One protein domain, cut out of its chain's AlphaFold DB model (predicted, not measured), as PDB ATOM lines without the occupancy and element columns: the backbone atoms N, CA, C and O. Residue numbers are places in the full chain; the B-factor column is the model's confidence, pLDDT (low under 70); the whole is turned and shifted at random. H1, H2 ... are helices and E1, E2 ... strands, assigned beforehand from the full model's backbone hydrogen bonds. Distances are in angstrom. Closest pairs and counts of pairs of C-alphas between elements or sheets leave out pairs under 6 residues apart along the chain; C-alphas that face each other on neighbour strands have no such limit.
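AT A GLANCE: This is residues 7 to 31 and 42 to 131 of the 149 residues of the protein "Hypothetical protein" of Guillardia theta (UniProt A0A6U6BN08). A small, strongly twisted sheet of three parallel strands has helices over both faces, and beyond H3 a tail with the short H4 leads to H5, a long helix that runs back opposite to H3 without reaching it; residues 118 to 131 of H5 stick out as a free arm. The printed part has 115 residues, with E1, H1, E2, H2, E3, H3, H4 and H5 along the chain; the class is mixed, helices and strands, and the sheet's order is E2, E1, E3. The whole is loose, with a radius of gyration of the C-alphas of 18.0 A and spans of 51 by 39 by 24 A.

HOW THE PARTS SIT: Begin with strand E1, residues 7 to 17, the inner strand, which bends by 125 degrees at residue 13. Beside it find edge strand E2, residues 44 to 48, parallel to it, with N 9 and O 46 at 2.8 A. Its other neighbour is edge strand E3, residues 73 to 78, also parallel, with N 10 and O 75 at 2.8 A and, past the bend, N 16 and O 76 at 3.0 A. H1, residues 18 to 30, is on the sheet at a height over the sheet of 11.5 A; the closest C-alphas of H1 and E3 are those of Val 18 and Ala 78, 5.6 A apart. H2, residues 57 to 69, is on the sheet at a height of 9.4 A, over E1 and E3. E2, H2 and E3 form a split strand-helix-strand unit, two parallel strands with E1 between them, and its crossover is right-handed. H3, residues 86 to 100, is also on the sheet; H1, H2 and H3 with the sheet make three layers, helices on both its faces. H1 touches H3 with residues 22 to 26 alone, closest at the C-alphas of Leu 22 and Met 100, 6.8 A. H4, residues 104 to 107, only just touches H3, only at the corner, with 3 pairs of C-alphas within 8 A; the closest are those of Asp 98 and Cys 104, 5.2 A. H5, residues 114 to 131, is apart from H3 and H4. Every O i to N i+4 pair is within hydrogen-bond range in H1, H2, H3 and H5; H4 is too short for one, and its 1 O i to N i+3 pair is not within range.

IN THESE COORDINATES: Find C-alpha 7 at (-39.105, 9.539, 25.093), where E1 begins; it measures 16.0 A. H3 starts at C-alpha 86, (-46.716, 25.169, 32.841), and runs 20.8 A. H5 runs 26.2 A to C-alpha 131 at (-59.765, 43.655, 13.694).

THE WHOLE: The C-alphas of Glu 58 and Lys 114 are the two farthest apart, 53.1 A. Residues 32 to 41 are not printed, and C-alphas 31 and 42 are 15.8 A apart across this cut. Of the links printed whole, none is long. Look for pLDDT under 70 at residues 31, 42, 103 to 120 and 129 to 131.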
ATOM      1  N   ILE A   7     -40.006   8.552  24.498       91.81
ATOM      2  CA  ILE A   7     -39.105   9.539  25.093       91.81
ATOM      3  C   ILE A   7     -39.890  10.300  26.155       91.81
ATOM      4  O   ILE A   7     -40.837  11.020  25.845       91.81
ATOM      5  N   MET A   8     -39.496  10.120  27.407       95.00
ATOM      6  CA  MET A   8     -40.075  10.769  28.573       95.00
ATOM      7  C   MET A   8     -39.177  11.925  28.999       95.00
ATOM      8  O   MET A   8     -37.992  11.731  29.263       95.00
ATOM      9  N   VAL A   9     -39.733  13.129  29.045       95.75
ATOM     10  CA  VAL A   9     -39.001  14.360  29.337       95.75
ATOM     11  C   VAL A   9     -39.621  15.055  30.534       95.75
ATOM     12  O   VAL A   9     -40.755  15.504  30.461       95.75
ATOM     13  N   GLU A  10     -38.872  15.183  31.617       95.94
ATOM     14  CA  GLU A  10     -39.220  16.054  32.733       95.94
ATOM     15  C   GLU A  10     -38.647  17.447  32.482       95.94
ATOM     16  O   GLU A  10     -37.441  17.582  32.252       95.94
ATOM     17  N   LEU A  11     -39.489  18.483  32.539       95.00
ATOM     18  CA  LEU A  11     -38.980  19.851  32.521       95.00
ATOM     19  C   LEU A  11     -38.578  20.284  33.925       95.00
ATOM     20  O   LEU A  11     -39.419  20.409  34.811       95.00
ATOM     21  N   HIS A  12     -37.288  20.547  34.093       93.25
ATOM     22  CA  HIS A  12     -36.687  20.889  35.371       93.25
ATOM     23  C   HIS A  12     -35.595  21.951  35.171       93.25
ATOM     24  O   HIS A  12     -34.819  21.832  34.219       93.25
ATOM     25  N   PRO A  13     -35.482  22.967  36.048       90.50
ATOM     26  CA  PRO A  13     -34.470  24.022  35.921       90.50
ATOM     27  C   PRO A  13     -33.031  23.492  35.860       90.50
ATOM     28  O   PRO A  13     -32.234  23.972  35.061       90.50
ATOM     29  N   ASP A  14     -32.734  22.456  36.646       91.00
ATOM     30  CA  ASP A  14     -31.408  21.814  36.697       91.00
ATOM     31  C   ASP A  14     -31.169  20.764  35.593       91.00
ATOM     32  O   ASP A  14     -30.213  19.989  35.653       91.00
ATOM     33  N   GLY A  15     -32.065  20.672  34.607       93.19
ATOM     34  CA  GLY A  15     -31.937  19.746  33.485       93.19
ATOM     35  C   GLY A  15     -30.908  20.177  32.439       93.19
ATOM     36  O   GLY A  15     -30.409  21.301  32.434       93.19
ATOM     37  N   GLU A  16     -30.619  19.284  31.488       95.62
ATOM     38  CA  GLU A  16     -29.797  19.650  30.330       95.62
ATOM     39  C   GLU A  16     -30.532  20.700  29.466       95.62
ATOM     40  O   GLU A  16     -31.753  20.616  29.321       95.62
ATOM     41  N   PRO A  17     -29.847  21.686  28.857       96.38
ATOM     42  CA  PRO A  17     -30.513  22.661  27.996       96.38
ATOM     43  C   PRO A  17     -31.253  21.995  26.828       96.38
ATOM     44  O   PRO A  17     -30.673  21.183  26.098       96.38
ATOM     45  N   VAL A  18     -32.511  22.390  26.608       95.12
ATOM     46  CA  VAL A  18     -33.406  21.784  25.606       95.12
ATOM     47  C   VAL A  18     -32.811  21.746  24.199       95.12
ATOM     48  O   VAL A  18     -32.941  20.737  23.509       95.12
ATOM     49  N   ASP A  19     -32.076  22.776  23.786       93.19
ATOM     50  CA  ASP A  19     -31.454  22.813  22.459       93.19
ATOM     51  C   ASP A  19     -30.408  21.705  22.283       93.19
ATOM     52  O   ASP A  19     -30.350  21.056  21.237       93.19
ATOM     53  N   SER A  20     -29.605  21.454  23.322       94.56
ATOM     54  CA  SER A  20     -28.571  20.410  23.308       94.56
ATOM     55  C   SER A  20     -29.209  19.022  23.259       94.56
ATOM     56  O   SER A  20     -28.814  18.178  22.448       94.56
ATOM     57  N   PHE A  21     -30.252  18.821  24.066       95.00
ATOM     58  CA  PHE A  21     -31.054  17.603  24.080       95.00
ATOM     59  C   PHE A  21     -31.677  17.303  22.708       95.00
ATOM     60  O   PHE A  21     -31.489  16.215  22.157       95.00
ATOM     61  N   LEU A  22     -32.376  18.276  22.115       92.25
ATOM     62  CA  LEU A  22     -33.058  18.100  20.832       92.25
ATOM     63  C   LEU A  22     -32.074  17.900  19.675       92.25
ATOM     64  O   LEU A  22     -32.334  17.089  18.786       92.25
ATOM     65  N   GLN A  23     -30.923  18.579  19.679       90.38
ATOM     66  CA  GLN A  23     -29.873  18.346  18.682       90.38
ATOM     67  C   GLN A  23     -29.304  16.929  18.769       90.38
ATOM     68  O   GLN A  23     -29.094  16.290  17.734       90.38
ATOM     69  N   ARG A  24     -29.063  16.430  19.986       90.88
ATOM     70  CA  ARG A  24     -28.597  15.060  20.213       90.88
ATOM     71  C   ARG A  24     -29.628  14.049  19.719       90.88
ATOM     72  O   ARG A  24     -29.282  13.204  18.896       90.88
ATOM     73  N   LEU A  25     -30.896  14.208  20.102       88.81
ATOM     74  CA  LEU A  25     -31.987  13.365  19.605       88.81
ATOM     75  C   LEU A  25     -32.099  13.384  18.080       88.81
ATOM     76  O   LEU A  25     -32.226  12.334  17.458       88.81
ATOM     77  N   ARG A  26     -32.005  14.562  17.457       85.38
ATOM     78  CA  ARG A  26     -32.065  14.688  15.997       85.38
ATOM     79  C   ARG A  26     -30.950  13.900  15.314       85.38
ATOM     80  O   ARG A  26     -31.213  13.240  14.311       85.38
ATOM     81  N   LYS A  27     -29.721  13.963  15.837       84.44
ATOM     82  CA  LYS A  27     -28.577  13.205  15.305       84.44
ATOM     83  C   LYS A  27     -28.786  11.704  15.459       84.44
ATOM     84  O   LYS A  27     -28.624  10.985  14.482       84.44
ATOM     85  N   GLU A  28     -29.216  11.254  16.637       83.50
ATOM     86  CA  GLU A  28     -29.550   9.846  16.887       83.50
ATOM     87  C   GLU A  28     -30.616   9.325  15.915       83.50
ATOM     88  O   GLU A  28     -30.569   8.177  15.494       83.50
ATOM     89  N   TRP A  29     -31.593  10.162  15.556       80.12
ATOM     90  CA  TRP A  29     -32.675   9.766  14.652       80.12
ATOM     91  C   TRP A  29     -32.289   9.871  13.175       80.12
ATOM     92  O   TRP A  29     -32.880   9.186  12.348       80.12
ATOM     93  N   SER A  30     -31.316  10.721  12.839       71.56
ATOM     94  CA  SER A  30     -30.831  10.901  11.464       71.56
ATOM     95  C   SER A  30     -29.686   9.946  11.105       71.56
ATOM     96  O   SER A  30     -29.442   9.732   9.925       71.56
ATOM     97  N   GLY A  31     -28.975   9.406  12.099       59.25
ATOM     98  CA  GLY A  31     -27.831   8.501  11.937       59.25
ATOM     99  C   GLY A  31     -28.170   7.009  12.015       59.25
ATOM    100  O   GLY A  31     -27.272   6.207  12.234       59.25
ATOM    101  N   ARG A  42     -42.552   5.696  14.851       63.38
ATOM    102  CA  ARG A  42     -43.145   6.853  15.518       63.38
ATOM    103  C   ARG A  42     -42.695   6.790  16.967       63.38
ATOM    104  O   ARG A  42     -43.131   5.919  17.715       63.38
ATOM    105  N   LYS A  43     -41.772   7.677  17.325       76.31
ATOM    106  CA  LYS A  43     -41.329   7.825  18.703       76.31
ATOM    107  C   LYS A  43     -42.339   8.689  19.431       76.31
ATOM    108  O   LYS A  43     -42.674   9.776  18.965       76.31
ATOM    109  N   GLU A  44     -42.867   8.171  20.528       85.44
ATOM    110  CA  GLU A  44     -43.814   8.899  21.361       85.44
ATOM    111  C   GLU A  44     -43.038   9.859  22.255       85.44
ATOM    112  O   GLU A  44     -42.015   9.489  22.828       85.44
ATOM    113  N   PHE A  45     -43.503  11.100  22.355       89.06
ATOM    114  CA  PHE A  45     -42.877  12.126  23.180       89.06
ATOM    115  C   PHE A  45     -43.831  12.483  24.313       89.06
ATOM    116  O   PHE A  45     -44.919  13.003  24.067       89.06
ATOM    117  N   LEU A  46     -43.433  12.189  25.548       93.06
ATOM    118  CA  LEU A  46     -44.192  12.515  26.748       93.06
ATOM    119  C   LEU A  46     -43.421  13.565  27.535       93.06
ATOM    120  O   LEU A  46     -42.260  13.353  27.875       93.06
ATOM    121  N   VAL A  47     -44.066  14.694  27.816       95.00
ATOM    122  CA  VAL A  47     -43.477  15.787  28.591       95.00
ATOM    123  C   VAL A  47     -44.204  15.886  29.926       95.00
ATOM    124  O   VAL A  47     -45.423  16.036  29.956       95.00
ATOM    125  N   PHE A  48     -43.446  15.812  31.013       95.19
ATOM    126  CA  PHE A  48     -43.911  15.927  32.386       95.19
ATOM    127  C   PHE A  48     -43.615  17.334  32.898       95.19
ATOM    128  O   PHE A  48     -42.508  17.858  32.741       95.19
ATOM    129  N   LEU A  49     -44.641  17.943  33.483       93.69
ATOM    130  CA  LEU A  49     -44.636  19.303  33.999       93.69
ATOM    131  C   LEU A  49     -45.207  19.275  35.408       93.69
ATOM    132  O   LEU A  49     -46.264  18.683  35.619       93.69
ATOM    133  N   GLY A  50     -44.525  19.944  36.331       90.38
ATOM    134  CA  GLY A  50     -45.105  20.271  37.626       90.38
ATOM    135  C   GLY A  50     -46.124  21.400  37.513       90.38
ATOM    136  O   GLY A  50     -46.169  22.127  36.513       90.38
ATOM    137  N   ASP A  51     -46.935  21.541  38.553       88.75
ATOM    138  CA  ASP A  51     -47.794  22.704  38.751       88.75
ATOM    139  C   ASP A  51     -46.980  23.890  39.319       88.75
ATOM    140  O   ASP A  51     -45.776  24.005  39.077       88.75
ATOM    141  N   ASP A  52     -47.619  24.813  40.040       87.88
ATOM    142  CA  ASP A  52     -46.939  25.941  40.683       87.88
ATOM    143  C   ASP A  52     -45.911  25.524  41.747       87.88
ATOM    144  O   ASP A  52     -45.016  26.311  42.063       87.88
ATOM    145  N   LYS A  53     -46.000  24.295  42.267       86.12
ATOM    146  CA  LYS A  53     -45.064  23.744  43.253       86.12
ATOM    147  C   LYS A  53     -43.957  22.899  42.629       86.12
ATOM    148  O   LYS A  53     -42.955  22.642  43.292       86.12
ATOM    149  N   GLY A  54     -44.096  22.529  41.358       86.56
ATOM    150  CA  GLY A  54     -43.153  21.657  40.663       86.56
ATOM    151  C   GLY A  54     -43.464  20.170  40.853       86.56
ATOM    152  O   GLY A  54     -44.533  19.803  41.326       86.56
ATOM    153  N   LEU A  55     -42.537  19.316  40.416       89.19
ATOM    154  CA  LEU A  55     -42.581  17.874  40.669       89.19
ATOM    155  C   LEU A  55     -41.667  17.554  41.844       89.19
ATOM    156  O   LEU A  55     -40.564  18.100  41.935       89.19
ATOM    157  N   GLU A  56     -42.113  16.670  42.727       90.62
ATOM    158  CA  GLU A  56     -41.299  16.229  43.850       90.62
ATOM    159  C   GLU A  56     -40.330  15.114  43.422       90.62
ATOM    160  O   GLU A  56     -40.463  14.488  42.368       90.62
ATOM    161  N   ASN A  57     -39.332  14.827  44.262       88.75
ATOM    162  CA  ASN A  57     -38.345  13.778  43.976       88.75
ATOM    163  C   ASN A  57     -38.990  12.391  43.804       88.75
ATOM    164  O   ASN A  57     -38.481  11.546  43.060       88.75
ATOM    165  N   GLU A  58     -40.101  12.154  44.500       91.94
ATOM    166  CA  GLU A  58     -40.889  10.926  44.399       91.94
ATOM    167  C   GLU A  58     -41.536  10.804  43.010       91.94
ATOM    168  O   GLU A  58     -41.453   9.740  42.392       91.94
ATOM    169  N   ASP A  59     -42.054  11.907  42.459       92.44
ATOM    170  CA  ASP A  59     -42.617  11.953  41.106       92.44
ATOM    171  C   ASP A  59     -41.544  11.701  40.044       92.44
ATOM    172  O   ASP A  59     -41.733  10.873  39.152       92.44
ATOM    173  N   SER A  60     -40.381  12.358  40.152       91.12
ATOM    174  CA  SER A  60     -39.249  12.117  39.242       91.12
ATOM    175  C   SER A  60     -38.821  10.646  39.248       91.12
ATOM    176  O   SER A  60     -38.568  10.061  38.191       91.12
ATOM    177  N   SER A  61     -38.784  10.029  40.433       92.62
ATOM    178  CA  SER A  61     -38.437   8.613  40.595       92.62
ATOM    179  C   SER A  61     -39.474   7.705  39.928       92.62
ATOM    180  O   SER A  61     -39.112   6.768  39.212       92.62
ATOM    181  N   LEU A  62     -40.762   8.023  40.089       94.00
ATOM    182  CA  LEU A  62     -41.860   7.310  39.443       94.00
ATOM    183  C   LEU A  62     -41.782   7.418  37.912       94.00
ATOM    184  O   LEU A  62     -41.948   6.419  37.209       94.00
ATOM    185  N   ILE A  63     -41.490   8.605  37.373       93.25
ATOM    186  CA  ILE A  63     -41.339   8.819  35.927       93.25
ATOM    187  C   ILE A  63     -40.177   7.982  35.379       93.25
ATOM    188  O   ILE A  63     -40.323   7.315  34.349       93.25
ATOM    189  N   GLN A  64     -39.040   7.958  36.074       93.00
ATOM    190  CA  GLN A  64     -37.888   7.146  35.686       93.00
ATOM    191  C   GLN A  64     -38.197   5.636  35.725       93.00
ATOM    192  O   GLN A  64     -37.791   4.882  34.830       93.00
ATOM    193  N   GLU A  65     -38.947   5.180  36.730       93.38
ATOM    194  CA  GLU A  65     -39.407   3.794  36.821       93.38
ATOM    195  C   GLU A  65     -40.357   3.445  35.663       93.38
ATOM    196  O   GLU A  65     -40.201   2.402  35.020       93.38
ATOM    197  N   MET A  66     -41.307   4.329  35.342       90.94
ATOM    198  CA  MET A  66     -42.222   4.154  34.210       90.94
ATOM    199  C   MET A  66     -41.471   4.063  32.883       90.94
ATOM    200  O   MET A  66     -41.752   3.153  32.099       90.94
ATOM    201  N   ALA A  67     -40.486   4.937  32.654       90.75
ATOM    202  CA  ALA A  67     -39.637   4.883  31.467       90.75
ATOM    203  C   ALA A  67     -38.965   3.511  31.338       90.75
ATOM    204  O   ALA A  67     -39.013   2.889  30.279       90.75
ATOM    205  N   SER A  68     -38.429   2.990  32.442       87.94
ATOM    206  CA  SER A  68     -37.783   1.676  32.476       87.94
ATOM    207  C   SER A  68     -38.759   0.541  32.145       87.94
ATOM    208  O   SER A  68     -38.434  -0.344  31.349       87.94
ATOM    209  N   LYS A  69     -39.987   0.584  32.684       88.69
ATOM    210  CA  LYS A  69     -41.038  -0.419  32.421       88.69
ATOM    211  C   LYS A  69     -41.446  -0.477  30.951       88.69
ATOM    212  O   LYS A  69     -41.655  -1.565  30.420       88.69
ATOM    213  N   VAL A  70     -41.527   0.675  30.285       86.62
ATOM    214  CA  VAL A  70     -41.894   0.758  28.860       86.62
ATOM    215  C   VAL A  70     -40.687   0.683  27.921       86.62
ATOM    216  O   VAL A  70     -40.838   0.880  26.717       86.62
ATOM    217  N   ARG A  71     -39.484   0.403  28.452       84.31
ATOM    218  CA  ARG A  71     -38.205   0.456  27.717       84.31
ATOM    219  C   ARG A  71     -37.967   1.802  27.019       84.31
ATOM    220  O   ARG A  71     -37.281   1.864  26.001       84.31
ATOM    221  N   GLY A  72     -38.579   2.858  27.540       86.31
ATOM    222  CA  GLY A  72     -38.414   4.226  27.085       86.31
ATOM    223  C   GLY A  72     -37.173   4.873  27.689       86.31
ATOM    224  O   GLY A  72     -36.454   4.285  28.497       86.31
ATOM    225  N   ARG A  73     -36.925   6.117  27.289       90.50
ATOM    226  CA  ARG A  73     -35.782   6.905  27.766       90.50
ATOM    227  C   ARG A  73     -36.277   8.091  28.569       90.50
ATOM    228  O   ARG A  73     -37.109   8.843  28.072       90.50
ATOM    229  N   TYR A  74     -35.763   8.245  29.784       93.88
ATOM    230  CA  TYR A  74     -36.061   9.375  30.656       93.88
ATOM    231  C   TYR A  74     -34.968  10.442  30.545       93.88
ATOM    232  O   TYR A  74     -33.778  10.124  30.584       93.88
ATOM    233  N   HIS A  75     -35.379  11.702  30.413       95.38
ATOM    234  CA  HIS A  75     -34.496  12.857  30.318       95.38
ATOM    235  C   HIS A  75     -35.020  14.004  31.173       95.38
ATOM    236  O   HIS A  75     -36.210  14.307  31.153       95.38
ATOM    237  N   LYS A  76     -34.111  14.680  31.873       95.50
ATOM    238  CA  LYS A  76     -34.396  15.908  32.612       95.50
ATOM    239  C   LYS A  76     -33.865  17.095  31.814       95.50
ATOM    240  O   LYS A  76     -32.669  17.145  31.526       95.50
ATOM    241  N   VAL A  77     -34.742  18.020  31.434       96.25
ATOM    242  CA  VAL A  77     -34.453  19.066  30.442       96.25
ATOM    243  C   VAL A  77     -34.867  20.445  30.954       96.25
ATOM    244  O   VAL A  77     -35.946  20.608  31.515       96.25
ATOM    245  N   ALA A  78     -34.040  21.456  30.704       95.69
ATOM    246  CA  ALA A  78     -34.313  22.850  31.027       95.69
ATOM    247  C   ALA A  78     -34.697  23.648  29.770       95.69
ATOM    248  O   ALA A  78     -33.994  23.625  28.757       95.69
ATOM    249  N   LEU A  79     -35.795  24.408  29.848       94.19
ATOM    250  CA  LEU A  79     -36.241  25.311  28.774       94.19
ATOM    251  C   LEU A  79     -35.458  26.631  28.706       94.19
ATOM    252  O   LEU A  79     -35.557  27.355  27.720       94.19
ATOM    253  N   GLY A  80     -34.714  26.964  29.758       90.38
ATOM    254  CA  GLY A  80     -33.982  28.218  29.886       90.38
ATOM    255  C   GLY A  80     -33.730  28.569  31.349       90.38
ATOM    256  O   GLY A  80     -34.008  27.778  32.245       90.38
ATOM    257  N   SER A  81     -33.216  29.774  31.589       85.62
ATOM    258  CA  SER A  81     -32.837  30.256  32.927       85.62
ATOM    259  C   SER A  81     -33.991  30.850  33.741       85.62
ATOM    260  O   SER A  81     -33.795  31.240  34.888       85.62
ATOM    261  N   SER A  82     -35.174  30.996  33.147       88.75
ATOM    262  CA  SER A  82     -36.333  31.618  33.788       88.75
ATOM    263  C   SER A  82     -37.389  30.577  34.127       88.75
ATOM    264  O   SER A  82     -37.671  29.691  33.323       88.75
ATOM    265  N   MET A  83     -38.014  30.731  35.294       88.94
ATOM    266  CA  MET A  83     -39.179  29.937  35.668       88.94
ATOM    267  C   MET A  83     -40.378  30.358  34.814       88.94
ATOM    268  O   MET A  83     -40.671  31.546  34.665       88.94
ATOM    269  N   LEU A  84     -41.054  29.374  34.228       91.56
ATOM    270  CA  LEU A  84     -42.187  29.568  33.334       91.56
ATOM    271  C   LEU A  84     -43.422  28.890  33.919       91.56
ATOM    272  O   LEU A  84     -43.326  27.848  34.561       91.56
ATOM    273  N   LEU A  85     -44.593  29.455  33.634       93.81
ATOM    274  CA  LEU A  85     -45.858  28.770  33.876       93.81
ATOM    275  C   LEU A  85     -45.917  27.490  33.033       93.81
ATOM    276  O   LEU A  85     -45.482  27.496  31.877       93.81
ATOM    277  N   ALA A  86     -46.544  26.435  33.558       92.75
ATOM    278  CA  ALA A  86     -46.716  25.169  32.841       92.75
ATOM    279  C   ALA A  86     -47.333  25.368  31.441       92.75
ATOM    280  O   ALA A  86     -46.892  24.765  30.464       92.75
ATOM    281  N   SER A  87     -48.287  26.295  31.304       94.44
ATOM    282  CA  SER A  87     -48.892  26.655  30.016       94.44
ATOM    283  C   SER A  87     -47.881  27.201  29.000       94.44
ATOM    284  O   SER A  87     -47.937  26.845  27.823       94.44
ATOM    285  N   HIS A  88     -46.928  28.028  29.436       93.75
ATOM    286  CA  HIS A  88     -45.860  28.538  28.577       93.75
ATOM    287  C   HIS A  88     -44.878  27.429  28.203       93.75
ATOM    288  O   HIS A  88     -44.483  27.340  27.040       93.75
ATOM    289  N   CYS A  89     -44.544  26.547  29.148       94.69
ATOM    290  CA  CYS A  89     -43.690  25.391  28.890       94.69
ATOM    291  C   CYS A  89     -44.251  24.498  27.777       94.69
ATOM    292  O   CYS A  89     -43.511  24.111  26.875       94.69
ATOM    293  N   ILE A  90     -45.563  24.229  27.793       94.62
ATOM    294  CA  ILE A  90     -46.243  23.448  26.747       94.62
ATOM    295  C   ILE A  90     -46.057  24.107  25.378       94.62
ATOM    296  O   ILE A  90     -45.680  23.437  24.416       94.62
ATOM    297  N   VAL A  91     -46.309  25.415  25.273       95.19
ATOM    298  CA  VAL A  91     -46.199  26.144  23.999       95.19
ATOM    299  C   VAL A  91     -44.764  26.117  23.474       95.19
ATOM    300  O   VAL A  91     -44.549  25.814  22.300       95.19
ATOM    301  N   VAL A  92     -43.787  26.397  24.338       93.94
ATOM    302  CA  VAL A  92     -42.367  26.422  23.969       93.94
ATOM    303  C   VAL A  92     -41.894  25.036  23.543       93.94
ATOM    304  O   VAL A  92     -41.298  24.911  22.475       93.94
ATOM    305  N   MET A  93     -42.206  23.985  24.308       94.69
ATOM    306  CA  MET A  93     -41.821  22.622  23.935       94.69
ATOM    307  C   MET A  93     -42.421  22.203  22.598       94.69
ATOM    308  O   MET A  93     -41.692  21.693  21.754       94.69
ATOM    309  N   ASN A  94     -43.710  22.457  22.360       91.62
ATOM    310  CA  ASN A  94     -44.325  22.138  21.069       91.62
ATOM    311  C   ASN A  94     -43.639  22.884  19.917       91.62
ATOM    312  O   ASN A  94     -43.284  22.269  18.914       91.62
ATOM    313  N   PHE A  95     -43.378  24.183  20.081       91.00
ATOM    314  CA  PHE A  95     -42.663  24.971  19.078       91.00
ATOM    315  C   PHE A  95     -41.268  24.405  18.769       91.00
ATOM    316  O   PHE A  95     -40.886  24.310  17.598       91.00
ATOM    317  N   LEU A  96     -40.508  24.022  19.799       90.94
ATOM    318  CA  LEU A  96     -39.165  23.467  19.642       90.94
ATOM    319  C   LEU A  96     -39.191  22.088  18.974       90.94
ATOM    320  O   LEU A  96     -38.426  21.850  18.038       90.94
ATOM    321  N   LEU A  97     -40.102  21.202  19.389       89.56
ATOM    322  CA  LEU A  97     -40.290  19.888  18.768       89.56
ATOM    323  C   LEU A  97     -40.660  20.026  17.287       89.56
ATOM    324  O   LEU A  97     -40.053  19.375  16.434       89.56
ATOM    325  N   ASP A  98     -41.585  20.930  16.962       85.62
ATOM    326  CA  ASP A  98     -42.001  21.193  15.584       85.62
ATOM    327  C   ASP A  98     -40.862  21.732  14.718       85.62
ATOM    328  O   ASP A  98     -40.700  21.317  13.564       85.62
ATOM    329  N   SER A  99     -40.067  22.646  15.276       83.50
ATOM    330  CA  SER A  99     -38.988  23.326  14.559       83.50
ATOM    331  C   SER A  99     -37.752  22.446  14.378       83.50
ATOM    332  O   SER A  99     -37.103  22.515  13.335       83.50
ATOM    333  N   MET A 100     -37.410  21.625  15.376       82.00
ATOM    334  CA  MET A 100     -36.126  20.917  15.425       82.00
ATOM    335  C   MET A 100     -36.220  19.418  15.142       82.00
ATOM    336  O   MET A 100     -35.289  18.877  14.546       82.00
ATOM    337  N   LEU A 101     -37.303  18.747  15.552       79.25
ATOM    338  CA  LEU A 101     -37.457  17.296  15.385       79.25
ATOM    339  C   LEU A 101     -38.435  16.935  14.268       79.25
ATOM    340  O   LEU A 101     -38.098  16.133  13.401       79.25
ATOM    341  N   HIS A 102     -39.630  17.523  14.257       74.50
ATOM    342  CA  HIS A 102     -40.672  17.129  13.305       74.50
ATOM    343  C   HIS A 102     -40.523  17.786  11.926       74.50
ATOM    344  O   HIS A 102     -41.131  17.317  10.963       74.50
ATOM    345  N   ALA A 103     -39.748  18.875  11.816       65.88
ATOM    346  CA  ALA A 103     -39.665  19.710  10.612       65.88
ATOM    347  C   ALA A 103     -41.058  20.074  10.052       65.88
ATOM    348  O   ALA A 103     -41.251  20.234   8.841       65.88
ATOM    349  N   CYS A 104     -42.042  20.196  10.950       58.59
ATOM    350  CA  CYS A 104     -43.447  20.407  10.621       58.59
ATOM    351  C   CYS A 104     -43.638  21.676   9.759       58.59
ATOM    352  O   CYS A 104     -44.368  21.619   8.769       58.59
ATOM    353  N   PRO A 105     -42.904  22.792   9.981       54.91
ATOM    354  CA  PRO A 105     -43.001  23.975   9.134       54.91
ATOM    355  C   PRO A 105     -42.175  23.940   7.841       54.91
ATOM    356  O   PRO A 105     -42.154  24.947   7.146       54.91
ATOM    357  N   GLN A 106     -41.498  22.851   7.482       50.31
ATOM    358  CA  GLN A 106     -40.876  22.719   6.152       50.31
ATOM    359  C   GLN A 106     -41.620  21.670   5.324       50.31
ATOM    360  O   GLN A 106     -42.072  21.968   4.224       50.31
ATOM    361  N   ARG A 107     -41.948  20.519   5.925       47.16
ATOM    362  CA  ARG A 107     -42.633  19.414   5.233       47.16
ATOM    363  C   ARG A 107     -44.110  19.656   4.908       47.16
ATOM    364  O   ARG A 107     -44.608  19.129   3.920       47.16
ATOM    365  N   LEU A 108     -44.819  20.499   5.671       48.91
ATOM    366  CA  LEU A 108     -46.171  20.966   5.300       48.91
ATOM    367  C   LEU A 108     -46.172  21.915   4.086       48.91
ATOM    368  O   LEU A 108     -47.235  22.191   3.523       48.91
ATOM    369  N   TRP A 109     -45.005  22.434   3.698       49.50
ATOM    370  CA  TRP A 109     -44.846  23.498   2.704       49.50
ATOM    371  C   TRP A 109     -43.992  23.076   1.503       49.50
ATOM    372  O   TRP A 109     -43.779  23.894   0.613       49.50
ATOM    373  N   ASP A 110     -43.604  21.799   1.430       50.62
ATOM    374  CA  ASP A 110     -42.916  21.175   0.290       50.62
ATOM    375  C   ASP A 110     -43.848  20.942  -0.930       50.62
ATOM    376  O   ASP A 110     -43.443  20.392  -1.952       50.62
ATOM    377  N   GLY A 111     -45.111  21.391  -0.868       56.50
ATOM    378  CA  GLY A 111     -45.991  21.543  -2.034       56.50
ATOM    379  C   GLY A 111     -45.761  22.879  -2.767       56.50
ATOM    380  O   GLY A 111     -45.295  23.840  -2.158       56.50
ATOM    381  N   PRO A 112     -46.123  23.008  -4.064       50.72
ATOM    382  CA  PRO A 112     -45.736  24.147  -4.899       50.72
ATOM    383  C   PRO A 112     -46.155  25.478  -4.255       50.72
ATOM    384  O   PRO A 112     -47.347  25.767  -4.101       50.72
ATOM    385  N   GLY A 113     -45.158  26.298  -3.895       53.88
ATOM    386  CA  GLY A 113     -45.261  27.451  -2.986       53.88
ATOM    387  C   GLY A 113     -46.333  28.508  -3.298       53.88
ATOM    388  O   GLY A 113     -46.674  29.318  -2.437       53.88
ATOM    389  N   LYS A 114     -46.963  28.472  -4.477       55.22
ATOM    390  CA  LYS A 114     -48.045  29.392  -4.868       55.22
ATOM    391  C   LYS A 114     -49.348  29.195  -4.074       55.22
ATOM    392  O   LYS A 114     -50.056  30.170  -3.814       55.22
ATOM    393  N   LEU A 115     -49.691  27.970  -3.660       55.25
ATOM    394  CA  LEU A 115     -50.931  27.703  -2.898       55.25
ATOM    395  C   LEU A 115     -50.812  28.108  -1.423       55.25
ATOM    396  O   LEU A 115     -51.768  28.596  -0.812       55.25
ATOM    397  N   VAL A 116     -49.611  27.950  -0.882       55.25
ATOM    398  CA  VAL A 116     -49.214  28.301   0.481       55.25
ATOM    399  C   VAL A 116     -49.281  29.806   0.703       55.25
ATOM    400  O   VAL A 116     -49.909  30.285   1.653       55.25
ATOM    401  N   GLU A 117     -48.706  30.570  -0.223       59.19
ATOM    402  CA  GLU A 117     -48.687  32.022  -0.134       59.19
ATOM    403  C   GLU A 117     -50.101  32.613  -0.240       59.19
ATOM    404  O   GLU A 117     -50.448  33.562   0.471       59.19
ATOM    405  N   LYS A 118     -50.964  31.985  -1.051       66.25
ATOM    406  CA  LYS A 118     -52.385  32.332  -1.169       66.25
ATOM    407  C   LYS A 118     -53.148  32.071   0.136       66.25
ATOM    408  O   LYS A 118     -53.891  32.952   0.570       66.25
ATOM    409  N   ARG A 119     -52.941  30.920   0.797       63.47
ATOM    410  CA  ARG A 119     -53.569  30.620   2.103       63.47
ATOM    411  C   ARG A 119     -53.077  31.564   3.199       63.47
ATOM    412  O   ARG A 119     -53.899  32.099   3.936       63.47
ATOM    413  N   ARG A 120     -51.774  31.863   3.265       66.06
ATOM    414  CA  ARG A 120     -51.219  32.850   4.212       66.06
ATOM    415  C   ARG A 120     -51.832  34.238   4.004       66.06
ATOM    416  O   ARG A 120     -52.287  34.849   4.972       66.06
ATOM    417  N   LYS A 121     -51.898  34.716   2.754       71.62
ATOM    418  CA  LYS A 121     -52.524  36.005   2.408       71.62
ATOM    419  C   LYS A 121     -54.017  36.023   2.769       71.62
ATOM    420  O   LYS A 121     -54.483  37.013   3.329       71.62
ATOM    421  N   GLN A 122     -54.749  34.927   2.556       74.69
ATOM    422  CA  GLN A 122     -56.158  34.811   2.962       74.69
ATOM    423  C   GLN A 122     -56.351  34.829   4.485       74.69
ATOM    424  O   GLN A 122     -57.211  35.561   4.980       74.69
ATOM    425  N   THR A 123     -55.552  34.078   5.244       74.12
ATOM    426  CA  THR A 123     -55.656  34.034   6.712       74.12
ATOM    427  C   THR A 123     -55.286  35.382   7.336       74.12
ATOM    428  O   THR A 123     -55.976  35.856   8.240       74.12
ATOM    429  N   GLN A 124     -54.258  36.061   6.813       76.44
ATOM    430  CA  GLN A 124     -53.902  37.420   7.239       76.44
ATOM    431  C   GLN A 124     -54.996  38.443   6.892       76.44
ATOM    432  O   GLN A 124     -55.326  39.288   7.725       76.44
ATOM    433  N   ALA A 125     -55.605  38.355   5.703       74.94
ATOM    434  CA  ALA A 125     -56.713  39.228   5.310       74.94
ATOM    435  C   ALA A 125     -57.950  39.040   6.205       74.94
ATOM    436  O   ALA A 125     -58.561  40.026   6.623       74.94
ATOM    437  N   ARG A 126     -58.287  37.794   6.569       72.75
ATOM    438  CA  ARG A 126     -59.379  37.491   7.511       72.75
ATOM    439  C   ARG A 126     -59.137  38.102   8.893       72.75
ATOM    440  O   ARG A 126     -60.042  38.730   9.433       72.75
ATOM    441  N   ARG A 127     -57.915  37.997   9.428       71.50
ATOM    442  CA  ARG A 127     -57.543  38.609  10.720       71.50
ATOM    443  C   ARG A 127     -57.654  40.137  10.693       71.50
ATOM    444  O   ARG A 127     -58.237  40.716  11.604       71.50
ATOM    445  N   LYS A 128     -57.190  40.787   9.617       71.38
ATOM    446  CA  LYS A 128     -57.340  42.244   9.435       71.38
ATOM    447  C   LYS A 128     -58.806  42.678   9.325       71.38
ATOM    448  O   LYS A 128     -59.159  43.746   9.815       71.38
ATOM    449  N   LYS A 129     -59.664  41.864   8.697       68.62
ATOM    450  CA  LYS A 129     -61.105  42.144   8.607       68.62
ATOM    451  C   LYS A 129     -61.774  42.051   9.981       68.62
ATOM    452  O   LYS A 129     -62.499  42.970  10.334       68.62
ATOM    453  N   HIS A 130     -61.449  41.024  10.770       59.06
ATOM    454  CA  HIS A 130     -61.951  40.886  12.141       59.06
ATOM    455  C   HIS A 130     -61.480  42.006  13.076       59.06
ATOM    456  O   HIS A 130     -62.278  42.489  13.873       59.06
ATOM    457  N   GLN A 131     -60.238  42.484  12.942       59.38
ATOM    458  CA  GLN A 131     -59.765  43.655  13.694       59.38
ATOM    459  C   GLN A 131     -60.512  44.941  13.319       59.38
ATOM    460  O   GLN A 131     -60.829  45.729  14.200       59.38
TER     461      GLN A 131